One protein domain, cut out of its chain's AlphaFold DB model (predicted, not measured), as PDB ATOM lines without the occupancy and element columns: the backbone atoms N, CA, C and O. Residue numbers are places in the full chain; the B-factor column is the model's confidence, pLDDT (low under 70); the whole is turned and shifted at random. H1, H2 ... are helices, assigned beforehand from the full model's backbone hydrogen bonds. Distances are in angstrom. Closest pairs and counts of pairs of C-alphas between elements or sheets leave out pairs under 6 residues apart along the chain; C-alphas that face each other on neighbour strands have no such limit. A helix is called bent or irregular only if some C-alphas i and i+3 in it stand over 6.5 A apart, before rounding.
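What this domain is: This is residues 2 to 52 and 60 to 148 of the 148 residues of an uncharacterized protein of Phycisphaerae bacterium (UniProt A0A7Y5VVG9). Two helical hairpins, H1 with H2 and H4 with H5, meet near their turns, and from there H2 and the very long H5 spread like the two sides of a V. H4 folds back beside the first part of H5, the small H3 packs on the part of H4 far from the turn, and the far part of H5, residues 118 to 146, sticks out as a long arm beyond a body that spans 47 by 28 by 24 A without the stretches that stand free. The printed part has 140 residues, with five named helices, H1 to H5 in that order along the chain, and no named strand; the class is all helix. The whole is extended, with a radius of gyration of the C-alphas of 23.3 A, and its C-alphas span 87 by 34 by 31 A.

How they stand to each other: The longest helix is H5, residues 96 to 146. With its residues 98 to 117 alone it touches H4, residues 72 to 91, over 29 pairs of C-alphas within 8 A; the closest are those of Ala 88 and Ala 99, 4.4 A apart. These two form a helical hairpin, running opposite ways at a shallow tilt of 3 degrees. With residues 97 to 105 alone H5 also touches H1, residues 2 to 15, where the closest C-alphas are those of Pro 13 and Pro 97, 7.0 A apart; they run opposite ways at a shallow tilt of 25 degrees. H2, residues 22 to 47, is close to H5 but not clearly touching: their closest C-alphas, those of Met 24 and Leu 98, are 6.0 A apart. H2 and H5 run the same way at a shallow tilt of 30 degrees. H1 and H2 form the other helical hairpin, opposite ways at a shallow tilt of 4 degrees, and touch with residues 24 to 28 of H2 alone; the closest C-alphas are those of Ile 9 and Met 24, 7.0 A apart. H1, H2 and H5 make a bundle, three helices with their lines at shallow tilts. H3, residues 62 to 66, touches H4 at residues 72 to 80 alone, with the C-alphas of Ala 64 and Glu 72 closest at 6.8 A. H1 and H4 are apart, as are H2 and H4. In H2, H3 and H5 every O i to N i+4 pair is within hydrogen-bond range; in H1 it is 6 of 10 and in H4 14 of 16.

Where its parts are: H5, residues 96 to 146, is 75.1 A from first to last C-alpha, from C-alpha 96 at (157.476, 303.459, 264.603) to C-alpha 146 at (159.667, 375.012, 287.258). H4, residues 72 to 91, is 26.5 A long and has a kink of 35 degrees near residue 79. H2, residues 22 to 47, is 37.4 A long. H1, residues 2 to 15, is 21.4 A long and begins with C-alpha 2 at (150.092, 324.226, 260.439). H3 has residues 62 to 66 and is 6.7 A long. H1 and H4 are irregular, but only just: C-alphas 10 and 13 are 6.8 A apart, and C-alphas 77 and 80 are 6.6 A apart.

The domain as a whole: The two C-alphas farthest apart, those of Gly 18 and Arg 148, are 87.7 A apart. Residues 43 to 49, of which 43 to 47 belong to H2, and residues 118 to 148, of which 118 to 146 belong to H5, stand free; without them the body spans 47 by 28 by 24 A. Residues 53 to 59 are cut out, and C-alphas 52 and 60 are 12.8 A apart across the cut, which lies in the link from H2 to H3. The links from H3 to H4 and from H4 to H5 are tight, and that from H1 to H2 is short. The mean pLDDT of the printed part is 80.2; it is under 70 in residues 2 to 6, 50 to 52, 60 to 65, 67 to 68 and 147 to 148.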
ATOM      1  N   SER A   2     150.817 325.518 260.483       54.03
ATOM      2  CA  SER A   2     150.092 324.226 260.439       54.03
ATOM      3  C   SER A   2     150.036 323.505 259.078       54.03
ATOM      4  O   SER A   2     149.938 322.286 259.054       54.03
ATOM      5  N   ALA A   3     150.106 324.224 257.950       57.44
ATOM      6  CA  ALA A   3     150.004 323.611 256.619       57.44
ATOM      7  C   ALA A   3     151.263 322.823 256.211       57.44
ATOM      8  O   ALA A   3     151.150 321.761 255.612       57.44
ATOM      9  N   ALA A   4     152.455 323.309 256.581       62.56
ATOM     10  CA  ALA A   4     153.719 322.653 256.243       62.56
ATOM     11  C   ALA A   4     153.872 321.307 256.969       62.56
ATOM     12  O   ALA A   4     154.188 320.305 256.342       62.56
ATOM     13  N   GLY A   5     153.544 321.257 258.267       65.31
ATOM     14  CA  GLY A   5     153.544 320.001 259.025       65.31
ATOM     15  C   GLY A   5     152.543 318.979 258.480       65.31
ATOM     16  O   GLY A   5     152.861 317.802 258.380       65.31
ATOM     17  N   ALA A   6     151.360 319.427 258.043       66.25
ATOM     18  CA  ALA A   6     150.364 318.545 257.435       66.25
ATOM     19  C   ALA A   6     150.838 317.940 256.101       66.25
ATOM     20  O   ALA A   6     150.584 316.766 255.848       66.25
ATOM     21  N   ALA A   7     151.557 318.708 255.276       71.00
ATOM     22  CA  ALA A   7     152.159 318.189 254.049       71.00
ATOM     23  C   ALA A   7     153.254 317.153 254.355       71.00
ATOM     24  O   ALA A   7     153.292 316.102 253.722       71.00
ATOM     25  N   CYS A   8     154.088 317.392 255.376       73.12
ATOM     26  CA  CYS A   8     155.119 316.439 255.789       73.12
ATOM     27  C   CYS A   8     154.540 315.074 256.201       73.12
ATOM     28  O   CYS A   8     155.149 314.059 255.882       73.12
ATOM     29  N   ILE A   9     153.356 315.022 256.832       75.69
ATOM     30  CA  ILE A   9     152.694 313.757 257.227       75.69
ATOM     31  C   ILE A   9     152.380 312.866 256.020       75.69
ATOM     32  O   ILE A   9     152.428 311.650 256.151       75.69
ATOM     33  N   LEU A  10     152.064 313.445 254.856       76.56
ATOM     34  CA  LEU A  10     151.714 312.678 253.654       76.56
ATOM     35  C   LEU A  10     152.945 312.096 252.946       76.56
ATOM     36  O   LEU A  10     152.857 311.021 252.363       76.56
ATOM     37  N   PHE A  11     154.085 312.786 253.019       81.06
ATOM     38  CA  PHE A  11     155.341 312.329 252.416       81.06
ATOM     39  C   PHE A  11     156.157 311.419 253.342       81.06
ATOM     40  O   PHE A  11     156.952 310.617 252.864       81.06
ATOM     41  N   TRP A  12     155.955 311.505 254.659       80.19
ATOM     42  CA  TRP A  12     156.713 310.734 255.650       80.19
ATOM     43  C   TRP A  12     156.635 309.201 255.490       80.19
ATOM     44  O   TRP A  12     157.683 308.565 255.601       80.19
ATOM     45  N   PRO A  13     155.474 308.585 255.177       79.81
ATOM     46  CA  PRO A  13     155.374 307.137 254.991       79.81
ATOM     47  C   PRO A  13     156.244 306.597 253.850       79.81
ATOM     48  O   PRO A  13     156.639 305.439 253.898       79.81
ATOM     49  N   VAL A  14     156.575 307.424 252.848       81.56
ATOM     50  CA  VAL A  14     157.405 307.022 251.697       81.56
ATOM     51  C   VAL A  14     158.812 306.604 252.135       81.56
ATOM     52  O   VAL A  14     159.421 305.749 251.509       81.56
ATOM     53  N   PHE A  15     159.314 307.164 253.237       81.75
ATOM     54  CA  PHE A  15     160.642 306.852 253.771       81.75
ATOM     55  C   PHE A  15     160.670 305.599 254.664       81.75
ATOM     56  O   PHE A  15     161.730 305.246 255.176       81.75
ATOM     57  N   TRP A  16     159.526 304.937 254.879       78.88
ATOM     58  CA  TRP A  16     159.388 303.787 255.775       78.88
ATOM     59  C   TRP A  16     158.827 302.573 255.031       78.88
ATOM     60  O   TRP A  16     157.659 302.204 255.177       78.88
ATOM     61  N   GLU A  17     159.688 301.933 254.241       74.81
ATOM     62  CA  GLU A  17     159.355 300.698 253.532       74.81
ATOM     63  C   GLU A  17     158.953 299.583 254.523       74.81
ATOM     64  O   GLU A  17     159.559 299.403 255.583       74.81
ATOM     65  N   GLY A  18     157.877 298.856 254.209       77.38
ATOM     66  CA  GLY A  18     157.376 297.740 255.024       77.38
ATOM     67  C   GLY A  18     156.483 298.111 256.217       77.38
ATOM     68  O   GLY A  18     156.034 297.212 256.924       77.38
ATOM     69  N   HIS A  19     156.182 299.395 256.439       78.06
ATOM     70  CA  HIS A  19     155.260 299.832 257.495       78.06
ATOM     71  C   HIS A  19     153.910 300.290 256.926       78.06
ATOM     72  O   HIS A  19     153.833 300.891 255.857       78.06
ATOM     73  N   SER A  20     152.822 300.030 257.656       79.75
ATOM     74  CA  SER A  20     151.482 300.462 257.255       79.75
ATOM     75  C   SER A  20     151.311 301.977 257.415       79.75
ATOM     76  O   SER A  20     151.642 302.561 258.449       79.75
ATOM     77  N   ALA A  21     150.759 302.629 256.387       79.25
ATOM     78  CA  ALA A  21     150.488 304.071 256.391       79.25
ATOM     79  C   ALA A  21     149.194 304.448 257.146       79.25
ATOM     80  O   ALA A  21     148.979 305.619 257.469       79.25
ATOM     81  N   GLU A  22     148.335 303.469 257.449       83.38
ATOM     82  CA  GLU A  22     147.033 303.675 258.097       83.38
ATOM     83  C   GLU A  22     147.105 304.493 259.401       83.38
ATOM     84  O   GLU A  22     146.331 305.446 259.531       83.38
ATOM     85  N   PRO A  23     148.048 304.242 260.338       82.56
ATOM     86  CA  PRO A  23     148.125 305.006 261.585       82.56
ATOM     87  C   PRO A  23     148.407 306.495 261.347       82.56
ATOM     88  O   PRO A  23     147.895 307.350 262.072       82.56
ATOM     89  N   MET A  24     149.186 306.826 260.310       81.06
ATOM     90  CA  MET A  24     149.477 308.216 259.950       81.06
ATOM     91  C   MET A  24     148.268 308.913 259.321       81.06
ATOM     92  O   MET A  24     148.023 310.082 259.621       81.06
ATOM     93  N   LEU A  25     147.473 308.206 258.511       82.69
ATOM     94  CA  LEU A  25     146.236 308.747 257.932       82.69
ATOM     95  C   LEU A  25     145.159 308.977 258.998       82.69
ATOM     96  O   LEU A  25     144.518 310.030 259.007       82.69
ATOM     97  N   VAL A  26     145.001 308.040 259.937       85.94
ATOM     98  CA  VAL A  26     144.096 308.203 261.088       85.94
ATOM     99  C   VAL A  26     144.530 309.395 261.937       85.94
ATOM    100  O   VAL A  26     143.705 310.245 262.282       85.94
ATOM    101  N   PHE A  27     145.830 309.515 262.220       84.06
ATOM    102  CA  PHE A  27     146.369 310.674 262.927       84.06
ATOM    103  C   PHE A  27     146.084 311.985 262.181       84.06
ATOM    104  O   PHE A  27     145.646 312.957 262.798       84.06
ATOM    105  N   LEU A  28     146.267 312.012 260.859       83.88
ATOM    106  CA  LEU A  28     145.975 313.183 260.036       83.88
ATOM    107  C   LEU A  28     144.490 313.566 260.109       83.88
ATOM    108  O   LEU A  28     144.176 314.740 260.312       83.88
ATOM    109  N   ALA A  29     143.578 312.599 259.999       84.88
ATOM    110  CA  ALA A  29     142.139 312.840 260.101       84.88
ATOM    111  C   ALA A  29     141.754 313.420 261.473       84.88
ATOM    112  O   ALA A  29     141.040 314.426 261.551       84.88
ATOM    113  N   LEU A  30     142.286 312.847 262.559       85.75
ATOM    114  CA  LEU A  30     142.088 313.358 263.918       85.75
ATOM    115  C   LEU A  30     142.666 314.769 264.090       85.75
ATOM    116  O   LEU A  30     142.025 315.629 264.697       85.75
ATOM    117  N   TYR A  31     143.844 315.031 263.524       82.12
ATOM    118  CA  TYR A  31     144.474 316.349 263.548       82.12
ATOM    119  C   TYR A  31     143.623 317.404 262.826       82.12
ATOM    120  O   TYR A  31     143.395 318.493 263.361       82.12
ATOM    121  N   TRP A  32     143.080 317.076 261.652       82.06
ATOM    122  CA  TRP A  32     142.151 317.943 260.922       82.06
ATOM    123  C   TRP A  32     140.880 318.233 261.717       82.06
ATOM    124  O   TRP A  32     140.450 319.386 261.806       82.06
ATOM    125  N   LEU A  33     140.305 317.209 262.346       84.94
ATOM    126  CA  LEU A  33     139.110 317.353 263.173       84.94
ATOM    127  C   LEU A  33     139.391 318.240 264.399       84.94
ATOM    128  O   LEU A  33     138.609 319.141 264.721       84.94
ATOM    129  N   ALA A  34     140.551 318.079 265.036       82.00
ATOM    130  CA  ALA A  34     141.003 318.947 266.121       82.00
ATOM    131  C   ALA A  34     141.186 320.409 265.663       82.00
ATOM    132  O   ALA A  34     140.730 321.336 266.339       82.00
ATOM    133  N   LEU A  35     141.779 320.643 264.490       81.00
ATOM    134  CA  LEU A  35     141.910 321.992 263.927       81.00
ATOM    135  C   LEU A  35     140.552 322.623 263.603       81.00
ATOM    136  O   LEU A  35     140.332 323.804 263.898       81.00
ATOM    137  N   LEU A  36     139.633 321.850 263.023       84.19
ATOM    138  CA  LEU A  36     138.292 322.315 262.681       84.19
ATOM    139  C   LEU A  36     137.509 322.698 263.943       84.19
ATOM    140  O   LEU A  36     136.942 323.789 264.018       84.19
ATOM    141  N   THR A  37     137.534 321.845 264.968       83.06
ATOM    142  CA  THR A  37     136.869 322.125 266.251       83.06
ATOM    143  C   THR A  37     137.455 323.363 266.931       83.06
ATOM    144  O   THR A  37     136.695 324.200 267.427       83.06
ATOM    145  N   ALA A  38     138.779 323.549 266.898       78.38
ATOM    146  CA  ALA A  38     139.432 324.756 267.401       78.38
ATOM    147  C   ALA A  38     138.973 326.010 266.635       78.38
ATOM    148  O   ALA A  38     138.546 326.986 267.253       78.38
ATOM    149  N   ARG A  39     138.968 325.969 265.296       81.50
ATOM    150  CA  ARG A  39     138.488 327.069 264.439       81.50
ATOM    151  C   ARG A  39     137.034 327.436 264.733       81.50
ATOM    152  O   ARG A  39     136.730 328.622 264.881       81.50
ATOM    153  N   ILE A  40     136.147 326.446 264.845       84.06
ATOM    154  CA  ILE A  40     134.722 326.657 265.143       84.06
ATOM    155  C   ILE A  40     134.557 327.299 266.523       84.06
ATOM    156  O   ILE A  40     133.831 328.286 266.651       84.06
ATOM    157  N   ARG A  41     135.260 326.795 267.546       80.44
ATOM    158  CA  ARG A  41     135.216 327.354 268.909       80.44
ATOM    159  C   ARG A  41     135.695 328.802 268.945       80.44
ATOM    160  O   ARG A  41     135.024 329.643 269.543       80.44
ATOM    161  N   THR A  42     136.800 329.110 268.271       76.06
ATOM    162  CA  THR A  42     137.328 330.478 268.191       76.06
ATOM    163  C   THR A  42     136.349 331.407 267.473       76.06
ATOM    164  O   THR A  42     136.012 332.465 268.003       76.06
ATOM    165  N   LYS A  43     135.804 330.990 266.322       81.00
ATOM    166  CA  LYS A  43     134.809 331.777 265.570       81.00
ATOM    167  C   LYS A  43     133.523 331.997 266.375       81.00
ATOM    168  O   LYS A  43     132.975 333.095 266.358       81.00
ATOM    169  N   SER A  44     133.058 330.979 267.099       80.88
ATOM    170  CA  SER A  44     131.883 331.065 267.971       80.88
ATOM    171  C   SER A  44     132.106 332.031 269.141       80.88
ATOM    172  O   SER A  44     131.244 332.863 269.412       80.88
ATOM    173  N   ARG A  45     133.281 331.991 269.787       76.19
ATOM    174  CA  ARG A  45     133.638 332.912 270.880       76.19
ATOM    175  C   ARG A  45     133.677 334.368 270.417       76.19
ATOM    176  O   ARG A  45     133.096 335.216 271.084       76.19
ATOM    177  N   ILE A  46     134.309 334.632 269.271       78.75
ATOM    178  CA  ILE A  46     134.379 335.980 268.683       78.75
ATOM    179  C   ILE A  46     132.968 336.490 268.366       78.75
ATOM    180  O   ILE A  46     132.622 337.610 268.723       78.75
ATOM    181  N   ARG A  47     132.114 335.646 267.768       79.50
ATOM    182  CA  ARG A  47     130.718 336.006 267.463       79.50
ATOM    183  C   ARG A  47     129.868 336.313 268.697       79.50
ATOM    184  O   ARG A  47     128.905 337.054 268.578       79.50
ATOM    185  N   ARG A  48     130.204 335.754 269.862       82.69
ATOM    186  CA  ARG A  48     129.514 336.016 271.138       82.69
ATOM    187  C   ARG A  48     130.051 337.246 271.880       82.69
ATOM    188  O   ARG A  48     129.666 337.458 273.022       82.69
ATOM    189  N   GLY A  49     130.963 338.015 271.277       73.19
ATOM    190  CA  GLY A  49     131.567 339.189 271.915       73.19
ATOM    191  C   GLY A  49     132.465 338.854 273.111       73.19
ATOM    192  O   GLY A  49     132.732 339.715 273.940       73.19
ATOM    193  N   GLY A  50     132.915 337.599 273.240       67.88
ATOM    194  CA  GLY A  50     133.771 337.193 274.351       67.88
ATOM    195  C   GLY A  50     135.150 337.849 274.266       67.88
ATOM    196  O   GLY A  50     135.743 337.892 273.188       67.88
ATOM    197  N   GLN A  51     135.682 338.305 275.406       60.59
ATOM    198  CA  GLN A  51     137.041 338.845 275.499       60.59
ATOM    199  C   GLN A  51     138.065 337.861 274.910       60.59
ATOM    200  O   GLN A  51     137.982 336.650 275.143       60.59
ATOM    201  N   GLN A  52     139.042 338.376 274.155       61.59
ATOM    202  CA  GLN A  52     140.226 337.607 273.774       61.59
ATOM    203  C   GLN A  52     141.100 337.431 275.023       61.59
ATOM    204  O   GLN A  52     141.687 338.413 275.490       61.59
ATOM    205  N   THR A  60     141.600 325.510 274.144       57.81
ATOM    206  CA  THR A  60     141.401 325.013 275.516       57.81
ATOM    207  C   THR A  60     142.730 324.534 276.098       57.81
ATOM    208  O   THR A  60     143.238 323.525 275.609       57.81
ATOM    209  N   PRO A  61     143.276 325.178 277.144       62.66
ATOM    210  CA  PRO A  61     144.564 324.793 277.704       62.66
ATOM    211  C   PRO A  61     144.373 323.600 278.652       62.66
ATOM    212  O   PRO A  61     144.323 323.743 279.873       62.66
ATOM    213  N   THR A  62     144.168 322.409 278.088       67.69
ATOM    214  CA  THR A  62     143.924 321.169 278.846       67.69
ATOM    215  C   THR A  62     145.077 320.860 279.795       67.69
ATOM    216  O   THR A  62     144.831 320.584 280.965       67.69
ATOM    217  N   LEU A  63     146.323 321.022 279.342       64.62
ATOM    218  CA  LEU A  63     147.513 320.857 280.180       64.62
ATOM    219  C   LEU A  63     147.643 321.942 281.259       64.62
ATOM    220  O   LEU A  63     148.012 321.616 282.383       64.62
ATOM    221  N   ALA A  64     147.242 323.191 280.994       64.25
ATOM    222  CA  ALA A  64     147.216 324.231 282.033       64.25
ATOM    223  C   ALA A  64     146.118 324.012 283.084       64.25
ATOM    224  O   ALA A  64     146.269 324.427 284.231       64.25
ATOM    225  N   LYS A  65     145.027 323.318 282.732       68.44
ATOM    226  CA  LYS A  65     144.013 322.903 283.715       68.44
ATOM    227  C   LYS A  65     144.527 321.826 284.672       68.44
ATOM    228  O   LYS A  65     144.058 321.792 285.808       68.44
ATOM    229  N   VAL A  66     145.453 320.976 284.222       74.81
ATOM    230  CA  VAL A  66     146.085 319.927 285.040       74.81
ATOM    231  C   VAL A  66     147.242 320.515 285.854       74.81
ATOM    232  O   VAL A  66     147.272 320.381 287.074       74.81
ATOM    233  N   TRP A  67     148.139 321.272 285.217       68.75
ATOM    234  CA  TRP A  67     149.271 321.943 285.866       68.75
ATOM    235  C   TRP A  67     148.969 323.402 286.227       68.75
ATOM    236  O   TRP A  67     149.658 324.323 285.794       68.75
ATOM    237  N   LYS A  68     147.970 323.626 287.090       67.38
ATOM    238  CA  LYS A  68     147.549 324.983 287.515       67.38
ATOM    239  C   LYS A  68     148.631 325.797 288.239       67.38
ATOM    240  O   LYS A  68     148.520 327.013 288.320       67.38
ATOM    241  N   ARG A  69     149.645 325.134 288.809       70.38
ATOM    242  CA  ARG A  69     150.748 325.772 289.553       70.38
ATOM    243  C   ARG A  69     151.947 326.159 288.677       70.38
ATOM    244  O   ARG A  69     152.863 326.802 289.179       70.38
ATOM    245  N   SER A  70     151.968 325.768 287.404       70.25
ATOM    246  CA  SER A  70     153.081 326.063 286.492       70.25
ATOM    247  C   SER A  70     152.775 327.284 285.630       70.25
ATOM    248  O   SER A  70     151.644 327.466 285.185       70.25
ATOM    249  N   SER A  71     153.791 328.108 285.354       73.00
ATOM    250  CA  SER A  71     153.640 329.241 284.441       73.00
ATOM    251  C   SER A  71     153.280 328.757 283.036       73.00
ATOM    252  O   SER A  71     153.831 327.773 282.543       73.00
ATOM    253  N   GLU A  72     152.373 329.474 282.375       73.00
ATOM    254  CA  GLU A  72     151.879 329.143 281.034       73.00
ATOM    255  C   GLU A  72     153.024 328.947 280.026       73.00
ATOM    256  O   GLU A  72     153.029 328.005 279.233       73.00
ATOM    257  N   HIS A  73     154.057 329.785 280.139       72.06
ATOM    258  CA  HIS A  73     155.277 329.681 279.351       72.06
ATOM    259  C   HIS A  73     156.000 328.343 279.556       72.06
ATOM    260  O   HIS A  73     156.403 327.707 278.583       72.06
ATOM    261  N   ARG A  74     156.146 327.879 280.806       72.69
ATOM    262  CA  ARG A  74     156.813 326.607 281.127       72.69
ATOM    263  C   ARG A  74     156.000 325.406 280.648       72.69
ATOM    264  O   ARG A  74     156.580 324.410 280.219       72.69
ATOM    265  N   ILE A  75     154.669 325.504 280.682       77.62
ATOM    266  CA  ILE A  75     153.799 324.445 280.160       77.62
ATOM    267  C   ILE A  75     154.021 324.280 278.655       77.62
ATOM    268  O   ILE A  75     154.258 323.169 278.191       77.62
ATOM    269  N   LYS A  76     154.051 325.391 277.919       75.00
ATOM    270  CA  LYS A  76     154.201 325.387 276.463       75.00
ATOM    271  C   LYS A  76     155.611 325.036 275.974       75.00
ATOM    272  O   LYS A  76     155.767 324.392 274.946       75.00
ATOM    273  N   THR A  77     156.646 325.458 276.699       75.94
ATOM    274  CA  THR A  77     158.046 325.262 276.272       75.94
ATOM    275  C   THR A  77     158.672 323.959 276.757       75.94
ATOM    276  O   THR A  77     159.599 323.479 276.115       75.94
ATOM    277  N   VAL A  78     158.184 323.373 277.857       77.56
ATOM    278  CA  VAL A  78     158.799 322.179 278.465       77.56
ATOM    279  C   VAL A  78     157.802 321.037 278.616       77.56
ATOM    280  O   VAL A  78     158.064 319.931 278.152       77.56
ATOM    281  N   ILE A  79     156.647 321.283 279.241       80.00
ATOM    282  CA  ILE A  79     155.710 320.201 279.585       80.00
ATOM    283  C   ILE A  79     155.053 319.620 278.327       80.00
ATOM    284  O   ILE A  79     154.948 318.403 278.213       80.00
ATOM    285  N   GLU A  80     154.655 320.454 277.367       80.25
ATOM    286  CA  GLU A  80     154.075 320.009 276.093       80.25
ATOM    287  C   GLU A  80     155.025 319.144 275.255       80.25
ATOM    288  O   GLU A  80     154.617 318.046 274.870       80.25
ATOM    289  N   PRO A  81     156.286 319.552 275.013       81.44
ATOM    290  CA  PRO A  81     157.256 318.705 274.324       81.44
ATOM    291  C   PRO A  81     157.532 317.383 275.041       81.44
ATOM    292  O   PRO A  81     157.562 316.339 274.392       81.44
ATOM    293  N   VAL A  82     157.682 317.400 276.371       83.62
ATOM    294  CA  VAL A  82     157.898 316.174 277.162       83.62
ATOM    295  C   VAL A  82     156.686 315.252 277.063       83.62
ATOM    296  O   VAL A  82     156.837 314.057 276.828       83.62
ATOM    297  N   TYR A  83     155.479 315.804 277.175       82.50
ATOM    298  CA  TYR A  83     154.243 315.044 277.034       82.50
ATOM    299  C   TYR A  83     154.098 314.442 275.629       82.50
ATOM    300  O   TYR A  83     153.745 313.269 275.503       82.50
ATOM    301  N   MET A  84     154.435 315.195 274.572       82.25
ATOM    302  CA  MET A  84     154.488 314.652 273.210       82.25
ATOM    303  C   MET A  84     155.541 313.549 273.069       82.25
ATOM    304  O   MET A  84     155.264 312.554 272.407       82.25
ATOM    305  N   GLY A  85     156.701 313.678 273.718       82.50
ATOM    306  CA  GLY A  85     157.727 312.633 273.761       82.50
ATOM    307  C   GLY A  85     157.232 311.350 274.435       82.50
ATOM    308  O   GLY A  85     157.392 310.266 273.880       82.50
ATOM    309  N   CYS A  86     156.551 311.462 275.577       85.56
ATOM    310  CA  CYS A  86     155.936 310.312 276.245       85.56
ATOM    311  C   CYS A  86     154.871 309.641 275.365       85.56
ATOM    312  O   CYS A  86     154.845 308.418 275.260       85.56
ATOM    313  N   ILE A  87     154.021 310.426 274.691       85.31
ATOM    314  CA  ILE A  87     153.047 309.882 273.734       85.31
ATOM    315  C   ILE A  87     153.763 309.181 272.580       85.31
ATOM    316  O   ILE A  87     153.361 308.083 272.212       85.31
ATOM    317  N   ALA A  88     154.818 309.780 272.027       84.25
ATOM    318  CA  ALA A  88     155.594 309.179 270.948       84.25
ATOM    319  C   ALA A  88     156.177 307.820 271.369       84.25
ATOM    320  O   ALA A  88     156.066 306.863 270.610       84.25
ATOM    321  N   LEU A  89     156.699 307.700 272.594       86.88
ATOM    322  CA  LEU A  89     157.181 306.425 273.141       86.88
ATOM    323  C   LEU A  89     156.065 305.378 273.255       86.88
ATOM    324  O   LEU A  89     156.263 304.234 272.855       86.88
ATOM    325  N   CYS A  90     154.877 305.756 273.733       87.25
ATOM    326  CA  CYS A  90     153.735 304.839 273.774       87.25
ATOM    327  C   CYS A  90     153.301 304.411 272.362       87.25
ATOM    328  O   CYS A  90     153.034 303.236 272.117       87.25
ATOM    329  N   VAL A  91     153.266 305.353 271.416       86.50
ATOM    330  CA  VAL A  91     152.872 305.114 270.019       86.50
ATOM    331  C   VAL A  91     153.902 304.269 269.268       86.50
ATOM    332  O   VAL A  91     153.520 303.540 268.356       86.50
ATOM    333  N   ALA A  92     155.174 304.283 269.678       86.31
ATOM    334  CA  ALA A  92     156.225 303.461 269.075       86.31
ATOM    335  C   ALA A  92     155.926 301.956 269.163       86.31
ATOM    336  O   ALA A  92     156.398 301.198 268.321       86.31
ATOM    337  N   THR A  93     155.100 301.531 270.128       86.62
ATOM    338  CA  THR A  93     154.635 300.137 270.244       86.62
ATOM    339  C   THR A  93     153.642 299.731 269.146       86.62
ATOM    340  O   THR A  93     153.478 298.544 268.886       86.62
ATOM    341  N   ILE A  94     152.997 300.705 268.494       84.62
ATOM    342  CA  ILE A  94     151.982 300.501 267.447       84.62
ATOM    343  C   ILE A  94     152.560 300.829 266.067       84.62
ATOM    344  O   ILE A  94     152.361 300.089 265.110       84.62
ATOM    345  N   SER A  95     153.246 301.970 265.943       83.69
ATOM    346  CA  SER A  95     153.776 302.469 264.675       83.69
ATOM    347  C   SER A  95     155.023 303.320 264.911       83.69
ATOM    348  O   SER A  95     154.950 304.460 265.379       83.69
ATOM    349  N   VAL A  96     156.179 302.768 264.539       85.31
ATOM    350  CA  VAL A  96     157.476 303.459 264.603       85.31
ATOM    351  C   VAL A  96     157.500 304.739 263.746       85.31
ATOM    352  O   VAL A  96     157.903 305.779 264.276       85.31
ATOM    353  N   PRO A  97     157.006 304.755 262.487       85.69
ATOM    354  CA  PRO A  97     157.018 305.968 261.662       85.69
ATOM    355  C   PRO A  97     156.242 307.128 262.295       85.69
ATOM    356  O   PRO A  97     156.700 308.275 262.273       85.69
ATOM    357  N   LEU A  98     155.089 306.825 262.905       84.00
ATOM    358  CA  LEU A  98     154.252 307.812 263.581       84.00
ATOM    359  C   LEU A  98     154.929 308.351 264.848       84.00
ATOM    360  O   LEU A  98     154.889 309.556 265.101       84.00
ATOM    361  N   ALA A  99     155.580 307.482 265.624       84.81
ATOM    362  CA  ALA A  99     156.318 307.876 266.818       84.81
ATOM    363  C   ALA A  99     157.477 308.832 266.497       84.81
ATOM    364  O   ALA A  99     157.605 309.879 267.135       84.81
ATOM    365  N   VAL A 100     158.280 308.523 265.472       86.00
ATOM    366  CA  VAL A 100     159.394 309.388 265.047       86.00
ATOM    367  C   VAL A 100     158.875 310.741 264.556       86.00
ATOM    368  O   VAL A 100     159.409 311.783 264.943       86.00
ATOM    369  N   TYR A 101     157.792 310.744 263.772       85.62
ATOM    370  CA  TYR A 101     157.151 311.981 263.330       85.62
ATOM    371  C   TYR A 101     156.680 312.843 264.517       85.62
ATOM    372  O   TYR A 101     156.963 314.042 264.565       85.62
ATOM    373  N   LEU A 102     156.003 312.240 265.502       84.44
ATOM    374  CA  LEU A 102     155.535 312.935 266.709       84.44
ATOM    375  C   LEU A 102     156.694 313.494 267.543       84.44
ATOM    376  O   LEU A 102     156.603 314.625 268.027       84.44
ATOM    377  N   GLY A 103     157.785 312.737 267.679       84.31
ATOM    378  CA  GLY A 103     158.990 313.181 268.378       84.31
ATOM    379  C   GLY A 103     159.629 314.403 267.713       84.31
ATOM    380  O   GLY A 103     159.871 315.414 268.377       84.31
ATOM    381  N   LEU A 104     159.830 314.354 266.392       85.00
ATOM    382  CA  LEU A 104     160.360 315.481 265.617       85.00
ATOM    383  C   LEU A 104     159.444 316.707 265.693       85.00
ATOM    384  O   LEU A 104     159.917 317.822 265.919       85.00
ATOM    385  N   ALA A 105     158.131 316.508 265.563       82.62
ATOM    386  CA  ALA A 105     157.152 317.582 265.694       82.62
ATOM    387  C   ALA A 105     157.211 318.239 267.084       82.62
ATOM    388  O   ALA A 105     157.191 319.468 267.178       82.62
ATOM    389  N   GLY A 106     157.346 317.440 268.150       81.31
ATOM    390  CA  GLY A 106     157.514 317.923 269.520       81.31
ATOM    391  C   GLY A 106     158.783 318.759 269.705       81.31
ATOM    392  O   GLY A 106     158.718 319.847 270.280       81.31
ATOM    393  N   MET A 107     159.919 318.313 269.160       83.62
ATOM    394  CA  MET A 107     161.180 319.070 269.212       83.62
ATOM    395  C   MET A 107     161.097 320.394 268.444       83.62
ATOM    396  O   MET A 107     161.474 321.441 268.973       83.62
ATOM    397  N   CYS A 108     160.549 320.379 267.227       83.69
ATOM    398  CA  CYS A 108     160.342 321.595 266.436       83.69
ATOM    399  C   CYS A 108     159.398 322.579 267.143       83.69
ATOM    400  O   CYS A 108     159.648 323.787 267.150       83.69
ATOM    401  N   ALA A 109     158.336 322.076 267.777       78.69
ATOM    402  CA  ALA A 109     157.416 322.895 268.561       78.69
ATOM    403  C   ALA A 109     158.098 323.508 269.796       78.69
ATOM    404  O   ALA A 109     157.875 324.688 270.086       78.69
ATOM    405  N   ALA A 110     158.960 322.747 270.480       80.88
ATOM    406  CA  ALA A 110     159.760 323.234 271.603       80.88
ATOM    407  C   ALA A 110     160.702 324.363 271.168       80.88
ATOM    408  O   ALA A 110     160.683 325.446 271.754       80.88
ATOM    409  N   ALA A 111     161.463 324.142 270.092       83.19
ATOM    410  CA  ALA A 111     162.395 325.124 269.544       83.19
ATOM    411  C   ALA A 111     161.671 326.409 269.105       83.19
ATOM    412  O   ALA A 111     162.065 327.513 269.483       83.19
ATOM    413  N   SER A 112     160.563 326.275 268.368       82.75
ATOM    414  CA  SER A 112     159.748 327.412 267.920       82.75
ATOM    415  C   SER A 112     159.162 328.210 269.092       82.75
ATOM    416  O   SER A 112     159.184 329.446 269.088       82.75
ATOM    417  N   SER A 113     158.688 327.516 270.130       76.75
ATOM    418  CA  SER A 113     158.131 328.152 271.328       76.75
ATOM    419  C   SER A 113     159.212 328.847 272.157       76.75
ATOM    420  O   SER A 113     158.987 329.964 272.616       76.75
ATOM    421  N   GLY A 114     160.395 328.239 272.291       79.62
ATOM    422  CA  GLY A 114     161.546 328.844 272.963       79.62
ATOM    423  C   GLY A 114     162.019 330.124 272.271       79.62
ATOM    424  O   GLY A 114     162.181 331.152 272.927       79.62
ATOM    425  N   MET A 115     162.145 330.104 270.939       81.31
ATOM    426  CA  MET A 115     162.495 331.301 270.159       81.31
ATOM    427  C   MET A 115     161.439 332.402 270.290       81.31
ATOM    428  O   MET A 115     161.778 333.568 270.483       81.31
ATOM    429  N   SER A 116     160.156 332.035 270.242       79.50
ATOM    430  CA  SER A 116     159.055 332.987 270.424       79.50
ATOM    431  C   SER A 116     159.080 333.622 271.818       79.50
ATOM    432  O   SER A 116     158.902 334.832 271.941       79.50
ATOM    433  N   GLY A 117     159.355 332.828 272.860       77.75
ATOM    434  CA  GLY A 117     159.506 333.315 274.232       77.75
ATOM    435  C   GLY A 117     160.689 334.272 274.388       77.75
ATOM    436  O   GLY A 117     160.535 335.344 274.972       77.75
ATOM    437  N   ALA A 118     161.842 333.946 273.797       78.25
ATOM    438  CA  ALA A 118     163.023 334.810 273.820       78.25
ATOM    439  C   ALA A 118     162.779 336.157 273.116       78.25
ATOM    440  O   ALA A 118     163.159 337.207 273.636       78.25
ATOM    441  N   LEU A 119     162.098 336.147 271.965       82.12
ATOM    442  CA  LEU A 119     161.720 337.371 271.249       82.12
ATOM    443  C   LEU A 119     160.741 338.229 272.053       82.12
ATOM    444  O   LEU A 119     160.883 339.450 272.098       82.12
ATOM    445  N   GLN A 120     159.757 337.604 272.699       80.12
ATOM    446  CA  GLN A 120     158.786 338.318 273.522       80.12
ATOM    447  C   GLN A 120     159.443 338.927 274.766       80.12
ATOM    448  O   GLN A 120     159.108 340.051 275.139       80.12
ATOM    449  N   HIS A 121     160.406 338.224 275.366       80.31
ATOM    450  CA  HIS A 121     161.185 338.747 276.482       80.31
ATOM    451  C   HIS A 121     162.025 339.961 276.067       80.31
ATOM    452  O   HIS A 121     161.930 340.996 276.719       80.31
ATOM    453  N   ARG A 122     162.744 339.881 274.935       82.44
ATOM    454  CA  ARG A 122     163.490 341.027 274.379       82.44
ATOM    455  C   ARG A 122     162.587 342.229 274.129       82.44
ATOM    456  O   ARG A 122     162.848 343.299 274.652       82.44
ATOM    457  N   ARG A 123     161.455 342.025 273.449       83.56
ATOM    458  CA  ARG A 123     160.486 343.102 273.200       83.56
ATOM    459  C   ARG A 123     159.972 343.739 274.497       83.56
ATOM    460  O   ARG A 123     159.714 344.935 274.524       83.56
ATOM    461  N   SER A 124     159.786 342.954 275.560       85.00
ATOM    462  CA  SER A 124     159.369 343.491 276.859       85.00
ATOM    463  C   SER A 124     160.449 344.352 277.511       85.00
ATOM    464  O   SER A 124     160.095 345.310 278.190       85.00
ATOM    465  N   MET A 125     161.726 344.004 277.336       85.06
ATOM    466  CA  MET A 125     162.846 344.821 277.809       85.06
ATOM    467  C   MET A 125     162.931 346.124 277.013       85.06
ATOM    468  O   MET A 125     162.910 347.187 277.619       85.06
ATOM    469  N   ASP A 126     162.868 346.048 275.681       90.38
ATOM    470  CA  ASP A 126     162.916 347.230 274.808       90.38
ATOM    471  C   ASP A 126     161.799 348.240 275.149       90.38
ATOM    472  O   ASP A 126     162.011 349.451 275.170       90.38
ATOM    473  N   LEU A 127     160.589 347.749 275.453       90.12
ATOM    474  CA  LEU A 127     159.468 348.596 275.881       90.12
ATOM    475  C   LEU A 127     159.675 349.204 277.273       90.12
ATOM    476  O   LEU A 127     159.188 350.304 277.530       90.12
ATOM    477  N   HIS A 128     160.345 348.486 278.176       90.81
ATOM    478  CA  HIS A 128     160.650 348.990 279.511       90.81
ATOM    479  C   HIS A 128     161.678 350.120 279.447       90.81
ATOM    480  O   HIS A 128     161.469 351.161 280.067       90.81
ATOM    481  N   ASP A 129     162.719 349.951 278.636       93.69
ATOM    482  CA  ASP A 129     163.747 350.971 278.430       93.69
ATOM    483  C   ASP A 129     163.144 352.220 277.775       93.69
ATOM    484  O   ASP A 129     163.295 353.326 278.295       93.69
ATOM    485  N   ALA A 130     162.325 352.046 276.731       91.56
ATOM    486  CA  ALA A 130     161.599 353.151 276.104       91.56
ATOM    487  C   ALA A 130     160.673 353.893 277.089       91.56
ATOM    488  O   ALA A 130     160.519 355.113 277.014       91.56
ATOM    489  N   PHE A 131     160.047 353.174 278.027       93.56
ATOM    490  CA  PHE A 131     159.229 353.790 279.072       93.56
ATOM    491  C   PHE A 131     160.071 354.634 280.042       93.56
ATOM    492  O   PHE A 131     159.648 355.730 280.418       93.56
ATOM    493  N   LEU A 132     161.254 354.152 280.437       93.75
ATOM    494  CA  LEU A 132     162.169 354.901 281.302       93.75
ATOM    495  C   LEU A 132     162.664 356.177 280.610       93.75
ATOM    496  O   LEU A 132     162.572 357.251 281.202       93.75
ATOM    497  N   GLU A 133     163.063 356.091 279.340       93.94
ATOM    498  CA  GLU A 133     163.490 357.256 278.552       93.94
ATOM    499  C   GLU A 133     162.385 358.316 278.432       93.94
ATOM    500  O   GLU A 133     162.631 359.511 278.612       93.94
ATOM    501  N   GLN A 134     161.141 357.893 278.177       93.25
ATOM    502  CA  GLN A 134     159.995 358.807 278.121       93.25
ATOM    503  C   GLN A 134     159.738 359.496 279.462       93.25
ATOM    504  O   GLN A 134     159.394 360.683 279.493       93.25
ATOM    505  N   ARG A 135     159.899 358.770 280.573       94.25
ATOM    506  CA  ARG A 135     159.743 359.333 281.916       94.25
ATOM    507  C   ARG A 135     160.831 360.363 282.208       94.25
ATOM    508  O   ARG A 135     160.501 361.469 282.635       94.25
ATOM    509  N   ASP A 136     162.084 360.036 281.920       94.94
ATOM    510  CA  ASP A 136     163.225 360.919 282.169       94.94
ATOM    511  C   ASP A 136     163.134 362.198 281.318       94.94
ATOM    512  O   ASP A 136     163.340 363.306 281.824       94.94
ATOM    513  N   ALA A 137     162.715 362.077 280.053       92.31
ATOM    514  CA  ALA A 137     162.442 363.227 279.192       92.31
ATOM    515  C   ALA A 137     161.320 364.118 279.760       92.31
ATOM    516  O   ALA A 137     161.458 365.343 279.810       92.31
ATOM    517  N   ALA A 138     160.221 363.521 280.233       92.56
ATOM    518  CA  ALA A 138     159.114 364.263 280.835       92.56
ATOM    519  C   ALA A 138     159.522 364.978 282.138       92.56
ATOM    520  O   ALA A 138     159.088 366.109 282.388       92.56
ATOM    521  N   GLU A 139     160.370 364.355 282.959       93.31
ATOM    522  CA  GLU A 139     160.928 364.976 284.162       93.31
ATOM    523  C   GLU A 139     161.855 366.148 283.826       93.31
ATOM    524  O   GLU A 139     161.754 367.204 284.457       93.31
ATOM    525  N   ALA A 140     162.704 366.011 282.804       90.88
ATOM    526  CA  ALA A 140     163.562 367.096 282.336       90.88
ATOM    527  C   ALA A 140     162.741 368.313 281.872       90.88
ATOM    528  O   ALA A 140     163.046 369.446 282.256       90.88
ATOM    529  N   PHE A 141     161.650 368.092 281.130       91.50
ATOM    530  CA  PHE A 141     160.728 369.165 280.739       91.50
ATOM    531  C   PHE A 141     160.069 369.854 281.941       91.50
ATOM    532  O   PHE A 141     159.945 371.081 281.943       91.50
ATOM    533  N   ARG A 142     159.675 369.104 282.980       90.12
ATOM    534  CA  ARG A 142     159.129 369.700 284.214       90.12
ATOM    535  C   ARG A 142     160.159 370.571 284.925       90.12
ATOM    536  O   ARG A 142     159.839 371.704 285.266       90.12
ATOM    537  N   ARG A 143     161.402 370.097 285.065       90.62
ATOM    538  CA  ARG A 143     162.487 370.877 285.693       90.62
ATOM    539  C   ARG A 143     162.767 372.183 284.947       90.62
ATOM    540  O   ARG A 143     162.959 373.209 285.587       90.62
ATOM    541  N   MET A 144     162.746 372.170 283.611       87.50
ATOM    542  CA  MET A 144     162.910 373.394 282.812       87.50
ATOM    543  C   MET A 144     161.750 374.383 282.981       87.50
ATOM    544  O   MET A 144     161.962 375.590 282.880       87.50
ATOM    545  N   ARG A 145     160.528 373.890 283.213       84.88
ATOM    546  CA  ARG A 145     159.350 374.733 283.442       84.88
ATOM    547  C   ARG A 145     159.350 375.357 284.837       84.88
ATOM    548  O   ARG A 145     159.003 376.521 284.953       84.88
ATOM    549  N   ASP A 146     159.724 374.587 285.854       83.19
ATOM    550  CA  ASP A 146     159.667 375.012 287.258       83.19
ATOM    551  C   ASP A 146     160.924 375.816 287.682       83.19
ATOM    552  O   ASP A 146     160.948 376.414 288.753       83.19
ATOM    553  N   GLY A 147     161.974 375.830 286.848       69.31
ATOM    554  CA  GLY A 147     163.190 376.643 287.011       69.31
ATOM    555  C   GLY A 147     163.144 378.029 286.345       69.31
ATOM    556  O   GLY A 147     164.191 378.668 286.226       69.31
ATOM    557  N   ARG A 148     161.970 378.470 285.877       50.31
ATOM    558  CA  ARG A 148     161.663 379.860 285.497       50.31
ATOM    559  C   ARG A 148     160.747 380.476 286.542       50.31
ATOM    560  O   ARG A 148     160.891 381.694 286.765       50.31
TER     561      ARG A 148